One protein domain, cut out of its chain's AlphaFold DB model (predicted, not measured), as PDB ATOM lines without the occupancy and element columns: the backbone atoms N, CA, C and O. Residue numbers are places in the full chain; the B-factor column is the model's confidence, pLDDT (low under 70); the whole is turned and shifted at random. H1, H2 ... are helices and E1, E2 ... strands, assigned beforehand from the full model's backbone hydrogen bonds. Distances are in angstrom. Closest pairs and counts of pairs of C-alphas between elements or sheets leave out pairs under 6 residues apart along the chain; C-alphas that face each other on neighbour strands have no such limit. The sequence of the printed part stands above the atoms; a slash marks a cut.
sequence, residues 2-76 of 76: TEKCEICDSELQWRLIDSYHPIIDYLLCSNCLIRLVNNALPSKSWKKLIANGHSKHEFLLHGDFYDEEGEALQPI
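This is residues 2 to 76 of the 76 residues of an uncharacterized protein of marine sediment metagenome (UniProt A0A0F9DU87). The model has little regular structure: a small hairpin of two strands, E1 and E2, with the short helix H1 near it, while H2 and the looping residues 52 to 76 make the other end of the long axis. The 75 printed residues run E1, E2, H1, H2, a mixed class with 25 residues in named elements. The whole is compact, with a radius of gyration of the C-alphas of 11.3 A and spans of 33 by 23 by 20 A.

E1, residues 14 to 17, and E2, residues 25 to 28, form an antiparallel hairpin at 159 degrees; N 14 and O 28 are 2.8 A apart, within hydrogen-bond range. The closest C-alphas of E1 and H1, residues 30 to 37, are those of Trp 14 and Ser 30, 6.7 A apart. E2 and H1 are near each other, with 6 pairs of C-alphas within 10 A. H2, residues 43 to 51, is only just apart from H1, at 8.4 A. In H1 and H2 every O i to N i+4 pair is within hydrogen-bond range.

E1 begins at C-alpha 14 (178.388, 190.048, 166.320) and spans 9.6 A; E2 spans 9.4 A, H1 10.6 A. H2 spans 12.1 A and ends at C-alpha 51 (161.075, 182.230, 164.125).

The C-alphas farthest apart, of Thr 2 and Pro 75, are 34.4 A apart. The printed part has no cut and no long link between named elements. The pLDDT is under 70 at residues 2, 75 and 76.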
ATOM      1  N   THR A   2     180.578 176.384 164.166       62.69
ATOM      2  CA  THR A   2     180.567 177.802 163.796       62.69
ATOM      3  C   THR A   2     179.156 178.320 164.019       62.69
ATOM      4  O   THR A   2     178.214 177.807 163.410       62.69
ATOM      5  N   GLU A   3     179.002 179.271 164.932       86.44
ATOM      6  CA  GLU A   3     177.734 179.966 165.117       86.44
ATOM      7  C   GLU A   3     177.397 180.746 163.839       86.44
ATOM      8  O   GLU A   3     178.285 181.184 163.095       86.44
ATOM      9  N   LYS A   4     176.105 180.858 163.540       94.69
ATOM     10  CA  LYS A   4     175.606 181.458 162.303       94.69
ATOM     11  C   LYS A   4     174.729 182.656 162.614       94.69
ATOM     12  O   LYS A   4     174.099 182.710 163.661       94.69
ATOM     13  N   CYS A   5     174.667 183.578 161.663       96.19
ATOM     14  CA  CYS A   5     173.728 184.684 161.689       96.19
ATOM     15  C   CYS A   5     172.287 184.161 161.703       96.19
ATOM     16  O   CYS A   5     171.870 183.475 160.768       96.19
ATOM     17  N   GLU A   6     171.511 184.568 162.699       95.19
ATOM     18  CA  GLU A   6     170.101 184.215 162.873       95.19
ATOM     19  C   GLU A   6     169.233 184.644 161.687       95.19
ATOM     20  O   GLU A   6     168.243 183.991 161.368       95.19
ATOM     21  N   ILE A   7     169.617 185.700 160.965       94.69
ATOM     22  CA  ILE A   7     168.865 186.179 159.799       94.69
ATOM     23  C   ILE A   7     169.276 185.462 158.507       94.69
ATOM     24  O   ILE A   7     168.419 185.040 157.732       94.69
ATOM     25  N   CYS A   8     170.564 185.352 158.191       94.31
ATOM     26  CA  CYS A   8     170.994 184.939 156.845       94.31
ATOM     27  C   CYS A   8     171.839 183.665 156.798       94.31
ATOM     28  O   CYS A   8     172.273 183.282 155.716       94.31
ATOM     29  N   ASP A   9     172.061 183.013 157.939       93.69
ATOM     30  CA  ASP A   9     172.854 181.785 158.082       93.69
ATOM     31  C   ASP A   9     174.326 181.916 157.649       93.69
ATOM     32  O   ASP A   9     175.040 180.911 157.560       93.69
ATOM     33  N   SER A  10     174.797 183.144 157.390       94.50
ATOM     34  CA  SER A  10     176.213 183.437 157.167       94.50
ATOM     35  C   SER A  10     177.011 183.256 158.455       94.50
ATOM     36  O   SER A  10     176.448 183.060 159.529       94.50
ATOM     37  N   GLU A  11     178.331 183.392 158.365       95.06
ATOM     38  CA  GLU A  11     179.198 183.406 159.541       95.06
ATOM     39  C   GLU A  11     178.745 184.471 160.555       95.06
ATOM     40  O   GLU A  11     178.448 185.615 160.179       95.06
ATOM     41  N   LEU A  12     178.635 184.065 161.825       95.88
ATOM     42  CA  LEU A  12     178.380 184.970 162.939       95.88
ATOM     43  C   LEU A  12     179.573 185.912 163.117       95.88
ATOM     44  O   LEU A  12     180.721 185.481 163.080       95.88
ATOM     45  N   GLN A  13     179.298 187.194 163.345       95.81
ATOM     46  CA  GLN A  13     180.345 188.188 163.603       95.81
ATOM     47  C   GLN A  13     180.079 189.000 164.869       95.81
ATOM     48  O   GLN A  13     181.023 189.447 165.515       95.81
ATOM     49  N   TRP A  14     178.808 189.186 165.228       95.69
ATOM     50  CA  TRP A  14     178.388 190.048 166.320       95.69
ATOM     51  C   TRP A  14     177.326 189.384 167.180       95.69
ATOM     52  O   TRP A  14     176.377 188.796 166.670       95.69
ATOM     53  N   ARG A  15     177.467 189.572 168.490       94.75
ATOM     54  CA  ARG A  15     176.428 189.321 169.482       94.75
ATOM     55  C   ARG A  15     175.959 190.667 170.014       94.75
ATOM     56  O   ARG A  15     176.716 191.341 170.714       94.75
ATOM     57  N   LEU A  16     174.754 191.079 169.642       93.12
ATOM     58  CA  LEU A  16     174.142 192.311 170.136       93.12
ATOM     59  C   LEU A  16     173.230 191.972 171.311       93.12
ATOM     60  O   LEU A  16     172.296 191.205 171.141       93.12
ATOM     61  N   ILE A  17     173.488 192.550 172.481       90.62
ATOM     62  CA  ILE A  17     172.649 192.358 173.668       90.62
ATOM     63  C   ILE A  17     171.658 193.517 173.749       90.62
ATOM     64  O   ILE A  17     172.068 194.683 173.702       90.62
ATOM     65  N   ASP A  18     170.369 193.210 173.875       82.88
ATOM     66  CA  ASP A  18     169.344 194.226 174.102       82.88
ATOM     67  C   ASP A  18     169.598 194.901 175.463       82.88
ATOM     68  O   ASP A  18     169.668 194.254 176.509       82.88
ATOM     69  N   SER A  19     169.779 196.224 175.456       79.06
ATOM     70  CA  SER A  19     170.107 196.975 176.675       79.06
ATOM     71  C   SER A  19     168.942 197.051 177.667       79.06
ATOM     72  O   SER A  19     169.175 197.208 178.864       79.06
ATOM     73  N   TYR A  20     167.701 196.935 177.189       81.50
ATOM     74  CA  TYR A  20     166.501 196.918 178.024       81.50
ATOM     75  C   TYR A  20     166.189 195.512 178.536       81.50
ATOM     76  O   TYR A  20     165.661 195.365 179.640       81.50
ATOM     77  N   HIS A  21     166.568 194.483 177.777       82.88
ATOM     78  CA  HIS A  21     166.380 193.082 178.145       82.88
ATOM     79  C   HIS A  21     167.698 192.300 178.009       82.88
ATOM     80  O   HIS A  21     167.882 191.593 177.024       82.88
ATOM     81  N   PRO A  22     168.595 192.332 179.015       82.94
ATOM     82  CA  PRO A  22     169.933 191.724 178.930       82.94
ATOM     83  C   PRO A  22     169.974 190.204 178.707       82.94
ATOM     84  O   PRO A  22     171.046 189.639 178.510       82.94
ATOM     85  N   ILE A  23     168.822 189.533 178.796       86.75
ATOM     86  CA  ILE A  23     168.662 188.107 178.482       86.75
ATOM     87  C   ILE A  23     168.465 187.847 176.984       86.75
ATOM     88  O   ILE A  23     168.500 186.694 176.575       86.75
ATOM     89  N   ILE A  24     168.207 188.897 176.203       88.38
ATOM     90  CA  ILE A  24     167.938 188.837 174.772       88.38
ATOM     91  C   ILE A  24     169.211 189.235 174.045       88.38
ATOM     92  O   ILE A  24     169.725 190.348 174.201       88.38
ATOM     93  N   ASP A  25     169.709 188.316 173.237       93.44
ATOM     94  CA  ASP A  25     170.854 188.520 172.380       93.44
ATOM     95  C   ASP A  25     170.535 188.150 170.936       93.44
ATOM     96  O   ASP A  25     169.886 187.153 170.665       93.44
ATOM     97  N   TYR A  26     171.020 188.978 170.015       94.12
ATOM     98  CA  TYR A  26     170.924 188.758 168.580       94.12
ATOM     99  C   TYR A  26     172.287 188.317 168.055       94.12
ATOM    100  O   TYR A  26     173.283 189.045 168.177       94.12
ATOM    101  N   LEU A  27     172.336 187.145 167.435       95.69
ATOM    102  CA  LEU A  27     173.527 186.557 166.833       95.69
ATOM    103  C   LEU A  27     173.540 186.873 165.335       95.69
ATOM    104  O   LEU A  27     172.916 186.191 164.524       95.69
ATOM    105  N   LEU A  28     174.260 187.924 164.936       96.06
ATOM    106  CA  LEU A  28     174.173 188.500 163.593       96.06
ATOM    107  C   LEU A  28     175.527 188.633 162.890       96.06
ATOM    108  O   LEU A  28     176.580 188.842 163.491       96.06
ATOM    109  N   CYS A  29     175.507 188.582 161.559       96.38
ATOM    110  CA  CYS A  29     176.612 189.110 160.761       96.38
ATOM    111  C   CYS A  29     176.538 190.641 160.683       96.38
ATOM    112  O   CYS A  29     175.489 191.236 160.935       96.38
ATOM    113  N   SER A  30     177.626 191.290 160.268       95.56
ATOM    114  CA  SER A  30     177.727 192.758 160.248       95.56
ATOM    115  C   SER A  30     176.630 193.426 159.410       95.56
ATOM    116  O   SER A  30     176.079 194.444 159.812       95.56
ATOM    117  N   ASN A  31     176.260 192.840 158.266       94.69
ATOM    118  CA  ASN A  31     175.218 193.403 157.402       94.69
ATOM    119  C   ASN A  31     173.828 193.339 158.060       94.69
ATOM    120  O   ASN A  31     173.070 194.304 158.028       94.69
ATOM    121  N   CYS A  32     173.494 192.210 158.689       94.81
ATOM    122  CA  CYS A  32     172.223 192.048 159.393       94.81
ATOM    123  C   CYS A  32     172.160 192.894 160.667       94.81
ATOM    124  O   CYS A  32     171.110 193.470 160.939       94.81
ATOM    125  N   LEU A  33     173.279 193.029 161.386       94.94
ATOM    126  CA  LEU A  33     173.400 193.927 162.532       94.94
ATOM    127  C   LEU A  33     173.070 195.368 162.134       94.94
ATOM    128  O   LEU A  33     172.208 195.981 162.753       94.94
ATOM    129  N   ILE A  34     173.714 195.885 161.081       93.62
ATOM    130  CA  ILE A  34     173.495 197.257 160.595       93.62
ATOM    131  C   ILE A  34     172.021 197.479 160.249       93.62
ATOM    132  O   ILE A  34     171.464 198.517 160.593       93.62
ATOM    133  N   ARG A  35     171.368 196.514 159.595       91.81
ATOM    134  CA  ARG A  35     169.940 196.631 159.270       91.81
ATOM    135  C   ARG A  35     169.059 196.631 160.514       91.81
ATOM    136  O   ARG A  35     168.143 197.439 160.571       91.81
ATOM    137  N   LEU A  36     169.340 195.767 161.492       91.56
ATOM    138  CA  LEU A  36     168.580 195.709 162.743       91.56
ATOM    139  C   LEU A  36     168.675 197.031 163.514       91.56
ATOM    140  O   LEU A  36     167.649 197.605 163.847       91.56
ATOM    141  N   VAL A  37     169.886 197.551 163.747       90.56
ATOM    142  CA  VAL A  37     170.075 198.775 164.556       90.56
ATOM    143  C   VAL A  37     169.569 200.051 163.876       90.56
ATOM    144  O   VAL A  37     169.332 201.042 164.555       90.56
ATOM    145  N   ASN A  38     169.405 200.030 162.549       88.25
ATOM    146  CA  ASN A  38     168.806 201.123 161.778       88.25
ATOM    147  C   ASN A  38     167.314 200.896 161.477       88.25
ATOM    148  O   ASN A  38     166.764 201.602 160.639       88.25
ATOM    149  N   ASN A  39     166.666 199.905 162.102       86.88
ATOM    150  CA  ASN A  39     165.257 199.561 161.872       86.88
ATOM    151  C   ASN A  39     164.898 199.328 160.389       86.88
ATOM    152  O   ASN A  39     163.795 199.625 159.941       86.88
ATOM    153  N   ALA A  40     165.844 198.793 159.616       87.56
ATOM    154  CA  ALA A  40     165.762 198.622 158.166       87.56
ATOM    155  C   ALA A  40     165.733 197.136 157.765       87.56
ATOM    156  O   ALA A  40     166.239 196.740 156.705       87.56
ATOM    157  N   LEU A  41     165.211 196.270 158.639       88.94
ATOM    158  CA  LEU A  41     165.041 194.862 158.304       88.94
ATOM    159  C   LEU A  41     163.899 194.689 157.294       88.94
ATOM    160  O   LEU A  41     162.792 195.155 157.540       88.94
ATOM    161  N   PRO A  42     164.122 193.959 156.187       87.62
ATOM    162  CA  PRO A  42     163.020 193.496 155.353       87.62
ATOM    163  C   PRO A  42     162.129 192.520 156.131       87.62
ATOM    164  O   PRO A  42     162.652 191.750 156.947       87.62
ATOM    165  N   SER A  43     160.842 192.419 155.781       88.38
ATOM    166  CA  SER A  43     159.897 191.486 156.427       88.38
ATOM    167  C   SER A  43     160.412 190.052 156.530       88.38
ATOM    168  O   SER A  43     160.293 189.410 157.573       88.38
ATOM    169  N   LYS A  44     161.091 189.545 155.491       90.81
ATOM    170  CA  LYS A  44     161.700 188.204 155.528       90.81
ATOM    171  C   LYS A  44     162.721 188.049 156.663       90.81
ATOM    172  O   LYS A  44     162.792 186.988 157.277       90.81
ATOM    173  N   SER A  45     163.534 189.073 156.910       92.00
ATOM    174  CA  SER A  45     164.551 189.061 157.962       92.00
ATOM    175  C   SER A  45     163.925 189.206 159.344       92.00
ATOM    176  O   SER A  45     164.299 188.458 160.243       92.00
ATOM    177  N   TRP A  46     162.939 190.094 159.484       91.81
ATOM    178  CA  TRP A  46     162.181 190.260 160.724       91.81
ATOM    179  C   TRP A  46     161.468 188.959 161.123       91.81
ATOM    180  O   TRP A  46     161.695 188.431 162.208       91.81
ATOM    181  N   LYS A  47     160.715 188.347 160.196       90.50
ATOM    182  CA  LYS A  47     160.022 187.065 160.421       90.50
ATOM    183  C   LYS A  47     160.977 185.949 160.835       90.50
ATOM    184  O   LYS A  47     160.602 185.079 161.617       90.50
ATOM    185  N   LYS A  48     162.207 185.962 160.318       93.62
ATOM    186  CA  LYS A  48     163.205 184.952 160.667       93.62
ATOM    187  C   LYS A  48     163.747 185.131 162.087       93.62
ATOM    188  O   LYS A  48     163.937 184.127 162.762       93.62
ATOM    189  N   LEU A  49     163.904 186.366 162.568       93.25
ATOM    190  CA  LEU A  49     164.204 186.612 163.983       93.25
ATOM    191  C   LEU A  49     163.073 186.103 164.883       93.25
ATOM    192  O   LEU A  49     163.339 185.353 165.817       93.25
ATOM    193  N   ILE A  50     161.812 186.399 164.549       91.56
ATOM    194  CA  ILE A  50     160.665 185.873 165.309       91.56
ATOM    195  C   ILE A  50     160.666 184.335 165.337       91.56
ATOM    196  O   ILE A  50     160.456 183.721 166.381       91.56
ATOM    197  N   ALA A  51     160.969 183.689 164.206       91.81
ATOM    198  CA  ALA A  51     161.075 182.230 164.125       91.81
ATOM    199  C   ALA A  51     162.227 181.641 164.965       91.81
ATOM    200  O   ALA A  51     162.144 180.481 165.365       91.81
ATOM    201  N   ASN A  52     163.266 182.426 165.259       91.75
ATOM    202  CA  ASN A  52     164.380 182.029 166.124       91.75
ATOM    203  C   ASN A  52     164.124 182.309 167.614       91.75
ATOM    204  O   ASN A  52     165.021 182.120 168.429       91.75
ATOM    205  N   GLY A  53     162.901 182.702 167.986       90.62
ATOM    206  CA  GLY A  53     162.500 182.887 169.381       90.62
ATOM    207  C   GLY A  53     162.465 184.339 169.844       90.62
ATOM    208  O   GLY A  53     162.115 184.575 170.999       90.62
ATOM    209  N   HIS A  54     162.757 185.295 168.959       92.12
ATOM    210  CA  HIS A  54     162.576 186.708 169.265       92.12
ATOM    211  C   HIS A  54     161.100 187.115 169.260       92.12
ATOM    212  O   HIS A  54     160.235 186.472 168.658       92.12
ATOM    213  N   SER A  55     160.810 188.235 169.906       88.69
ATOM    214  CA  SER A  55     159.470 188.792 170.030       88.69
ATOM    215  C   SER A  55     159.366 190.195 169.442       88.69
ATOM    216  O   SER A  55     160.254 191.029 169.596       88.69
ATOM    217  N   LYS A  56     158.198 190.515 168.870       85.75
ATOM    218  CA  LYS A  56     157.833 191.877 168.434       85.75
ATOM    219  C   LYS A  56     157.704 192.896 169.577       85.75
ATOM    220  O   LYS A  56     157.306 194.034 169.352       85.75
ATOM    221  N   HIS A  57     157.938 192.464 170.813       83.69
ATOM    222  CA  HIS A  57     157.967 193.307 172.006       83.69
ATOM    223  C   HIS A  57     159.396 193.686 172.423       83.69
ATOM    224  O   HIS A  57     159.570 194.461 173.359       83.69
ATOM    225  N   GLU A  58     160.413 193.148 171.748       87.81
ATOM    226  CA  GLU A  58     161.816 193.502 171.972       87.81
ATOM    227  C   GLU A  58     162.111 194.893 171.424       87.81
ATOM    228  O   GLU A  58     161.494 195.323 170.450       87.81
ATOM    229  N   PHE A  59     163.068 195.601 172.027       86.19
ATOM    230  CA  PHE A  59     163.278 197.018 171.734       86.19
ATOM    231  C   PHE A  59     163.590 197.256 170.250       86.19
ATOM    232  O   PHE A  59     163.026 198.157 169.641       86.19
ATOM    233  N   LEU A  60     164.434 196.410 169.650       86.81
ATOM    234  CA  LEU A  60     164.856 196.533 168.246       86.81
ATOM    235  C   LEU A  60     163.877 195.913 167.236       86.81
ATOM    236  O   LEU A  60     164.044 196.095 166.032       86.81
ATOM    237  N   LEU A  61     162.864 195.179 167.704       88.12
ATOM    238  CA  LEU A  61     161.842 194.535 166.867       88.12
ATOM    239  C   LEU A  61     160.433 195.054 167.153       88.12
ATOM    240  O   LEU A  61     159.462 194.453 166.685       88.12
ATOM    241  N   HIS A  62     160.328 196.141 167.920       81.50
ATOM    242  CA  HIS A  62     159.060 196.646 168.416       81.50
ATOM    243  C   HIS A  62     158.083 196.921 167.267       81.50
ATOM    244  O   HIS A  62     158.476 197.426 166.214       81.50
ATOM    245  N   GLY A  63     156.797 196.642 167.490       70.00
ATOM    246  CA  GLY A  63     155.730 196.859 166.500       70.00
ATOM    247  C   GLY A  63     155.521 198.321 166.072       70.00
ATOM    248  O   GLY A  63     154.779 198.587 165.138       70.00
ATOM    249  N   ASP A  64     156.186 199.277 166.724       82.06
ATOM    250  CA  ASP A  64     156.207 200.675 166.268       82.06
ATOM    251  C   ASP A  64     157.201 200.893 165.113       82.06
ATOM    252  O   ASP A  64     157.108 201.879 164.382       82.06
ATOM    253  N   PHE A  65     158.173 199.991 164.948       83.25
ATOM    254  CA  PHE A  65     159.150 200.023 163.857       83.25
ATOM    255  C   PHE A  65     158.743 199.140 162.683       83.25
ATOM    256  O   PHE A  65     159.183 199.400 161.564       83.25
ATOM    257  N   TYR A  66     157.906 198.131 162.929       85.31
ATOM    258  CA  TYR A  66     157.476 197.155 161.934       85.31
ATOM    259  C   TYR A  66     155.974 196.904 162.042       85.31
ATOM    260  O   TYR A  66     155.463 196.744 163.147       85.31
ATOM    261  N   ASP A  67     155.272 196.826 160.915       83.62
ATOM    262  CA  ASP A  67     153.851 196.472 160.911       83.62
ATOM    263  C   ASP A  67     153.602 194.993 161.272       83.62
ATOM    264  O   ASP A  67     154.519 194.213 161.546       83.62
ATOM    265  N   GLU A  68     152.333 194.577 161.279       80.38
ATOM    266  CA  GLU A  68     151.954 193.191 161.586       80.38
ATOM    267  C   GLU A  68     152.492 192.170 160.570       80.38
ATOM    268  O   GLU A  68     152.590 190.977 160.878       80.38
ATOM    269  N   GLU A  69     152.877 192.622 159.378       80.25
ATOM    270  CA  GLU A  69     153.508 191.804 158.346       80.25
ATOM    271  C   GLU A  69     155.042 191.805 158.455       80.25
ATOM    272  O   GLU A  69     155.701 191.019 157.763       80.25
ATOM    273  N   GLY A  70     155.616 192.602 159.360       75.25
ATOM    274  CA  GLY A  70     157.051 192.764 159.571       75.25
ATOM    275  C   GLY A  70     157.711 193.741 158.597       75.25
ATOM    276  O   GLY A  70     158.936 193.714 158.472       75.25
ATOM    277  N   GLU A  71     156.947 194.550 157.865       81.62
ATOM    278  CA  GLU A  71     157.500 195.599 157.006       81.62
ATOM    279  C   GLU A  71     157.913 196.805 157.844       81.62
ATOM    280  O   GLU A  71     157.178 197.253 158.724       81.62
ATOM    281  N   ALA A  72     159.111 197.330 157.579       83.06
ATOM    282  CA  ALA A  72     159.624 198.492 158.289       83.06
ATOM    283  C   ALA A  72     158.743 199.721 158.009       83.06
ATOM    284  O   ALA A  72     158.537 200.111 156.860       83.06
ATOM    285  N   LEU A  73     158.256 200.352 159.073       82.06
ATOM    286  CA  LEU A  73     157.434 201.561 159.013       82.06
ATOM    287  C   LEU A  73     158.275 202.837 158.843       82.06
ATOM    288  O   LEU A  73     157.733 203.907 158.565       82.06
ATOM    289  N   GLN A  74     159.596 202.741 159.020       72.00
ATOM    290  CA  GLN A  74     160.515 203.868 158.887       72.00
ATOM    291  C   GLN A  74     161.030 203.998 157.442       72.00
ATOM    292  O   GLN A  74     161.342 202.986 156.811       72.00
ATOM    293  N   PRO A  75     161.140 205.227 156.896       64.50
ATOM    294  CA  PRO A  75     161.764 205.437 155.597       64.50
ATOM    295  C   PRO A  75     163.251 205.060 155.649       64.50
ATOM    296  O   PRO A  75     163.957 205.466 156.572       64.50
ATOM    297  N   ILE A  76     163.694 204.285 154.652       59.53
ATOM    298  CA  ILE A  76     165.075 203.798 154.475       59.53
ATOM    299  C   ILE A  76     165.964 204.888 153.872       59.53
ATOM    300  O   ILE A  76     165.509 205.541 152.903       59.53
TER     301      ILE A  76